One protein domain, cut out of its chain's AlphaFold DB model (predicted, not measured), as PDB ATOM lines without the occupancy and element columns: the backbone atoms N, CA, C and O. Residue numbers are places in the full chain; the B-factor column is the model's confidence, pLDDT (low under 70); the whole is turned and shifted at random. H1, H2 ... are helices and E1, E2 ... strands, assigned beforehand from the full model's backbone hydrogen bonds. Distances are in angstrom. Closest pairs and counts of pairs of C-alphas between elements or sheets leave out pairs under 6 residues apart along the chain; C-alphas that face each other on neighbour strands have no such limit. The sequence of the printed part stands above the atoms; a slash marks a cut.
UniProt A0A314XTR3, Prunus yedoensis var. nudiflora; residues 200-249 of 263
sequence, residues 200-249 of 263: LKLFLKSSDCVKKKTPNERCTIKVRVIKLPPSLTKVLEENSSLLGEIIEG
ATOM      1  N   LEU A 200     351.114 315.895 185.258       54.47
ATOM      2  CA  LEU A 200     349.733 315.438 185.003       54.47
ATOM      3  C   LEU A 200     349.123 314.670 186.201       54.47
ATOM      4  O   LEU A 200     347.948 314.844 186.517       54.47
ATOM      5  N   LYS A 201     349.934 313.892 186.940       52.91
ATOM      6  CA  LYS A 201     349.494 313.141 188.135       52.91
ATOM      7  C   LYS A 201     349.240 314.011 189.377       52.91
ATOM      8  O   LYS A 201     348.393 313.652 190.192       52.91
ATOM      9  N   LEU A 202     349.948 315.135 189.533       49.34
ATOM     10  CA  LEU A 202     349.690 316.104 190.610       49.34
ATOM     11  C   LEU A 202     348.482 316.987 190.252       49.34
ATOM     12  O   LEU A 202     347.677 317.326 191.114       49.34
ATOM     13  N   PHE A 203     348.311 317.266 188.956       47.72
ATOM     14  CA  PHE A 203     347.208 318.050 188.411       47.72
ATOM     15  C   PHE A 203     345.845 317.410 188.682       47.72
ATOM     16  O   PHE A 203     344.921 318.124 189.049       47.72
ATOM     17  N   LEU A 204     345.676 316.086 188.577       53.00
ATOM     18  CA  LEU A 204     344.384 315.438 188.877       53.00
ATOM     19  C   LEU A 204     343.892 315.622 190.330       53.00
ATOM     20  O   LEU A 204     342.717 315.363 190.596       53.00
ATOM     21  N   LYS A 205     344.759 316.058 191.256       53.22
ATOM     22  CA  LYS A 205     344.441 316.204 192.684       53.22
ATOM     23  C   LYS A 205     343.968 317.606 193.088       53.22
ATOM     24  O   LYS A 205     343.420 317.740 194.175       53.22
ATOM     25  N   SER A 206     344.150 318.627 192.248       53.91
ATOM     26  CA  SER A 206     343.690 319.991 192.550       53.91
ATOM     27  C   SER A 206     342.178 320.131 192.333       53.91
ATOM     28  O   SER A 206     341.645 319.708 191.303       53.91
ATOM     29  N   SER A 207     341.511 320.731 193.314       57.03
ATOM     30  CA  SER A 207     340.066 320.717 193.590       57.03
ATOM     31  C   SER A 207     339.166 321.471 192.608       57.03
ATOM     32  O   SER A 207     337.945 321.361 192.716       57.03
ATOM     33  N   ASP A 208     339.727 322.210 191.652       64.50
ATOM     34  CA  ASP A 208     338.966 323.169 190.844       64.50
ATOM     35  C   ASP A 208     338.303 322.486 189.651       64.50
ATOM     36  O   ASP A 208     338.787 322.487 188.519       64.50
ATOM     37  N   CYS A 209     337.203 321.792 189.926       70.75
ATOM     38  CA  CYS A 209     336.408 321.114 188.916       70.75
ATOM     39  C   CYS A 209     334.927 321.379 189.157       70.75
ATOM     40  O   CYS A 209     334.390 321.022 190.207       70.75
ATOM     41  N   VAL A 210     334.246 321.917 188.149       82.19
ATOM     42  CA  VAL A 210     332.802 322.132 188.206       82.19
ATOM     43  C   VAL A 210     332.115 320.796 187.949       82.19
ATOM     44  O   VAL A 210     332.309 320.174 186.904       82.19
ATOM     45  N   LYS A 211     331.328 320.326 188.920       86.69
ATOM     46  CA  LYS A 211     330.506 319.117 188.793       86.69
ATOM     47  C   LYS A 211     329.048 319.522 188.635       86.69
ATOM     48  O   LYS A 211     328.525 320.240 189.479       86.69
ATOM     49  N   LYS A 212     328.381 319.027 187.594       88.50
ATOM     50  CA  LYS A 212     326.939 319.208 187.402       88.50
ATOM     51  C   LYS A 212     326.282 317.864 187.119       88.50
ATOM     52  O   LYS A 212     326.806 317.065 186.345       88.50
ATOM     53  N   LYS A 213     325.149 317.604 187.766       92.06
ATOM     54  CA  LYS A 213     324.329 316.416 187.513       92.06
ATOM     55  C   LYS A 213     323.245 316.737 186.491       92.06
ATOM     56  O   LYS A 213     322.760 317.867 186.436       92.06
ATOM     57  N   THR A 214     322.892 315.757 185.665       91.38
ATOM     58  CA  THR A 214     321.720 315.861 184.789       91.38
ATOM     59  C   THR A 214     320.435 315.902 185.624       91.38
ATOM     60  O   THR A 214     320.440 315.399 186.747       91.38
ATOM     61  N   PRO A 215     319.324 316.461 185.103       90.81
ATOM     62  CA  PRO A 215     318.065 316.560 185.852       90.81
ATOM     63  C   PRO A 215     317.535 315.207 186.342       90.81
ATOM     64  O   PRO A 215     316.902 315.127 187.385       90.81
ATOM     65  N   ASN A 216     317.856 314.133 185.613       92.00
ATOM     66  CA  ASN A 216     317.487 312.759 185.961       92.00
ATOM     67  C   ASN A 216     318.444 312.107 186.979       92.00
ATOM     68  O   ASN A 216     318.321 310.914 187.232       92.00
ATOM     69  N   GLU A 217     319.459 312.829 187.464       85.62
ATOM     70  CA  GLU A 217     320.521 312.402 188.397       85.62
ATOM     71  C   GLU A 217     321.388 311.202 187.971       85.62
ATOM     72  O   GLU A 217     322.329 310.831 188.672       85.62
ATOM     73  N   ARG A 218     321.139 310.625 186.792       91.00
ATOM     74  CA  ARG A 218     321.842 309.435 186.289       91.00
ATOM     75  C   ARG A 218     323.270 309.706 185.818       91.00
ATOM     76  O   ARG A 218     324.079 308.786 185.804       91.00
ATOM     77  N   CYS A 219     323.598 310.946 185.446       89.81
ATOM     78  CA  CYS A 219     324.926 311.308 184.947       89.81
ATOM     79  C   CYS A 219     325.488 312.511 185.704       89.81
ATOM     80  O   CYS A 219     324.812 313.529 185.859       89.81
ATOM     81  N   THR A 220     326.752 312.419 186.126       90.19
ATOM     82  CA  THR A 220     327.503 313.549 186.693       90.19
ATOM     83  C   THR A 220     328.611 313.941 185.724       90.19
ATOM     84  O   THR A 220     329.505 313.145 185.452       90.19
ATOM     85  N   ILE A 221     328.564 315.169 185.218       91.88
ATOM     86  CA  ILE A 221     329.585 315.725 184.331       91.88
ATOM     87  C   ILE A 221     330.544 316.551 185.184       91.88
ATOM     88  O   ILE A 221     330.115 317.418 185.947       91.88
ATOM     89  N   LYS A 222     331.843 316.271 185.067       87.88
ATOM     90  CA  LYS A 222     332.918 317.016 185.729       87.88
ATOM     91  C   LYS A 222     333.742 317.718 184.653       87.88
ATOM     92  O   LYS A 222     334.394 317.048 183.862       87.88
ATOM     93  N   VAL A 223     333.708 319.047 184.639       87.56
ATOM     94  CA  VAL A 223     334.467 319.870 183.689       87.56
ATOM     95  C   VAL A 223     335.605 320.553 184.428       87.56
ATOM     96  O   VAL A 223     335.435 321.060 185.540       87.56
ATOM     97  N   ARG A 224     336.774 320.563 183.798       79.81
ATOM     98  CA  ARG A 224     337.934 321.326 184.239       79.81
ATOM     99  C   ARG A 224     338.419 322.171 183.079       79.81
ATOM    100  O   ARG A 224     338.496 321.669 181.962       79.81
ATOM    101  N   VAL A 225     338.769 323.418 183.364       80.00
ATOM    102  CA  VAL A 225     339.289 324.341 182.359       80.00
ATOM    103  C   VAL A 225     340.739 324.675 182.674       80.00
ATOM    104  O   VAL A 225     341.111 324.796 183.839       80.00
ATOM    105  N   ILE A 226     341.570 324.733 181.638       79.94
ATOM    106  CA  ILE A 226     343.012 324.959 181.738       79.94
ATOM    107  C   ILE A 226     343.405 325.932 180.628       79.94
ATOM    108  O   ILE A 226     342.951 325.785 179.492       79.94
ATOM    109  N   LYS A 227     344.263 326.905 180.951       82.88
ATOM    110  CA  LYS A 227     344.842 327.816 179.966       82.88
ATOM    111  C   LYS A 227     345.906 327.084 179.150       82.88
ATOM    112  O   LYS A 227     346.867 326.547 179.706       82.88
ATOM    113  N   LEU A 228     345.730 327.057 177.831       84.69
ATOM    114  CA  LEU A 228     346.718 326.475 176.927       84.69
ATOM    115  C   LEU A 228     347.927 327.419 176.788       84.69
ATOM    116  O   LEU A 228     347.739 328.636 176.701       84.69
ATOM    117  N   PRO A 229     349.163 326.885 176.750       86.62
ATOM    118  CA  PRO A 229     350.345 327.678 176.437       86.62
ATOM    119  C   PRO A 229     350.239 328.331 175.049       86.62
ATOM    120  O   PRO A 229     349.775 327.679 174.108       86.62
ATOM    121  N   PRO A 230     350.740 329.567 174.875       84.88
ATOM    122  CA  PRO A 230     350.574 330.321 173.631       84.88
ATOM    123  C   PRO A 230     351.229 329.636 172.426       84.88
ATOM    124  O   PRO A 230     350.707 329.726 171.319       84.88
ATOM    125  N   SER A 231     352.334 328.909 172.626       88.00
ATOM    126  CA  SER A 231     352.990 328.139 171.561       88.00
ATOM    127  C   SER A 231     352.076 327.054 170.994       88.00
ATOM    128  O   SER A 231     352.034 326.855 169.786       88.00
ATOM    129  N   LEU A 232     351.313 326.381 171.858       86.62
ATOM    130  CA  LEU A 232     350.401 325.319 171.449       86.62
ATOM    131  C   LEU A 232     349.152 325.911 170.786       86.62
ATOM    132  O   LEU A 232     348.701 325.392 169.773       86.62
ATOM    133  N   THR A 233     348.640 327.037 171.293       86.94
ATOM    134  CA  THR A 233     347.520 327.754 170.665       86.94
ATOM    135  C   THR A 233     347.847 328.202 169.240       86.94
ATOM    136  O   THR A 233     347.017 328.005 168.361       86.94
ATOM    137  N   LYS A 234     349.055 328.732 168.991       88.00
ATOM    138  CA  LYS A 234     349.497 329.115 167.637       88.00
ATOM    139  C   LYS A 234     349.507 327.926 166.679       88.00
ATOM    140  O   LYS A 234     348.907 327.998 165.616       88.00
ATOM    141  N   VAL A 235     350.105 326.808 167.095       89.75
ATOM    142  CA  VAL A 235     350.159 325.585 166.276       89.75
ATOM    143  C   VAL A 235     348.757 325.030 166.003       89.75
ATOM    144  O   VAL A 235     348.482 324.580 164.892       89.75
ATOM    145  N   LEU A 236     347.849 325.065 166.985       88.94
ATOM    146  CA  LEU A 236     346.459 324.638 166.784       88.94
ATOM    147  C   LEU A 236     345.693 325.565 165.830       88.94
ATOM    148  O   LEU A 236     344.862 325.085 165.065       88.94
ATOM    149  N   GLU A 237     345.953 326.873 165.876       84.62
ATOM    150  CA  GLU A 237     345.330 327.850 164.977       84.62
ATOM    151  C   GLU A 237     345.836 327.688 163.537       84.62
ATOM    152  O   GLU A 237     345.037 327.708 162.607       84.62
ATOM    153  N   GLU A 238     347.131 327.424 163.352       86.81
ATOM    154  CA  GLU A 238     347.727 327.137 162.039       86.81
ATOM    155  C   GLU A 238     347.177 325.845 161.408       86.81
ATOM    156  O   GLU A 238     347.012 325.772 160.193       86.81
ATOM    157  N   ASN A 239     346.852 324.837 162.225       87.50
ATOM    158  CA  ASN A 239     346.395 323.518 161.771       87.50
ATOM    159  C   ASN A 239     344.885 323.293 161.973       87.50
ATOM    160  O   ASN A 239     344.424 322.153 162.073       87.50
ATOM    161  N   SER A 240     344.086 324.362 162.042       82.75
ATOM    162  CA  SER A 240     342.655 324.256 162.345       82.75
ATOM    163  C   SER A 240     341.865 323.433 161.321       82.75
ATOM    164  O   SER A 240     340.889 322.783 161.688       82.75
ATOM    165  N   SER A 241     342.271 323.450 160.045       75.88
ATOM    166  CA  SER A 241     341.643 322.660 158.975       75.88
ATOM    167  C   SER A 241     341.793 321.156 159.211       75.88
ATOM    168  O   SER A 241     340.798 320.440 159.213       75.88
ATOM    169  N   LEU A 242     343.013 320.702 159.512       80.56
ATOM    170  CA  LEU A 242     343.315 319.297 159.810       80.56
ATOM    171  C   LEU A 242     342.567 318.812 161.057       80.56
ATOM    172  O   LEU A 242     342.051 317.699 161.092       80.56
ATOM    173  N   LEU A 243     342.461 319.658 162.086       82.19
ATOM    174  CA  LEU A 243     341.674 319.335 163.279       82.19
ATOM    175  C   LEU A 243     340.188 319.176 162.959       82.19
ATOM    176  O   LEU A 243     339.547 318.291 163.521       82.19
ATOM    177  N   GLY A 244     339.650 320.000 162.057       76.75
ATOM    178  CA  GLY A 244     338.288 319.848 161.550       76.75
ATOM    179  C   GLY A 244     338.073 318.476 160.911       76.75
ATOM    180  O   GLY A 244     337.145 317.769 161.292       76.75
ATOM    181  N   GLU A 245     338.982 318.055 160.032       78.44
ATOM    182  CA  GLU A 245     338.929 316.742 159.370       78.44
ATOM    183  C   GLU A 245     339.006 315.574 160.367       78.44
ATOM    184  O   GLU A 245     338.256 314.599 160.250       78.44
ATOM    185  N   ILE A 246     339.862 315.693 161.389       81.00
ATOM    186  CA  ILE A 246     339.996 314.699 162.463       81.00
ATOM    187  C   ILE A 246     338.713 314.619 163.306       81.00
ATOM    188  O   ILE A 246     338.265 313.521 163.636       81.00
ATOM    189  N   ILE A 247     338.110 315.762 163.658       80.44
ATOM    190  CA  ILE A 247     336.879 315.823 164.466       80.44
ATOM    191  C   ILE A 247     335.676 315.287 163.683       80.44
ATOM    192  O   ILE A 247     334.839 314.587 164.252       80.44
ATOM    193  N   GLU A 248     335.602 315.572 162.382       73.50
ATOM    194  CA  GLU A 248     334.566 315.045 161.487       73.50
ATOM    195  C   GLU A 248     334.754 313.548 161.168       73.50
ATOM    196  O   GLU A 248     333.894 312.938 160.535       73.50
ATOM    197  N   GLY A 249     335.841 312.925 161.645       54.69
ATOM    198  CA  GLY A 249     336.103 311.496 161.484       54.69
ATOM    199  C   GLY A 249     336.592 311.104 160.088       54.69
ATOM    200  O   GLY A 249     336.690 309.913 159.794       54.69
TER     201      GLY A 249
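AT A GLANCE: This is residues 200 to 249 of the 263 residues of a protein of Prunus yedoensis var. nudiflora (UniProt A0A314XTR3). The model is an open, flat arch with an empty middle: one leg is the two-stranded hairpin E1 and E2, the other is the pair of short helices H2 and H3, which make a corner, and residues 224 to 229 span between the legs. The little helix H1 lies off the open end of the hairpin, joined to it by residues 204 to 209; the hairpin's turn, residues 214 to 219, and the arm of residues 226 to 249 stand free. The printed part has 50 residues with three named helices and two named strands, in the order H1, E1, E2, H2, H3; the sheet's order is E1 - E2, antiparallel, and the class is mixed, helices and strands. The whole is extended, with a radius of gyration of the C-alphas of 15.9 A and spans of 40 by 29 by 15 A.

IN THESE COORDINATES: Strand E1, residues 210 to 213, is 10.2 A long and begins at C-alpha 210 at (332.802, 322.132, 188.206). Strand E2, residues 220 to 223, is 9.9 A long. Helix H2, residues 230 to 238, is the longest helix at 12.4 A and begins at C-alpha 230 at (350.574, 330.321, 173.631). Helix H3, residues 240 to 247, is 10.4 A long and ends at C-alpha 247 at (336.879, 315.823, 164.466). Helix H1, residues 200 to 203, is 5.0 A long.

HOW THE PARTS SIT: E1 and E2 form a hairpin, antiparallel with 158 degrees between their directions. The C-alphas of Lys 211 and Lys 222 face each other at 4.4 A. N 212 and O 221 are within hydrogen-bond range at 2.9 A, and so are N 221 and O 212 at 2.8 A. H2 and H3 are close but not clearly touching; their closest C-alphas, those of Leu 236 and Leu 243, are 8.0 A apart. Their lines are about perpendicular, at 81 degrees. H3 is apart from both strands, and H2 is apart from E1. H1 is apart from E2, H2 and H3. In H2 and H3 each O i to N i+4 pair is within hydrogen-bond range; H1 is too short for such a pair, and its one O i to N i+3 pair is within range.

THE WHOLE: The C-alphas farthest apart, those of Asn 216 and Ser 231, are 41.3 A apart. The printed part has no cut. The link from H2 to H3 is tight, the other three are short, and no link is long. The mean pLDDT of the printed part is 78.7; it is under 70 at residues 200 to 208 and at residue 249.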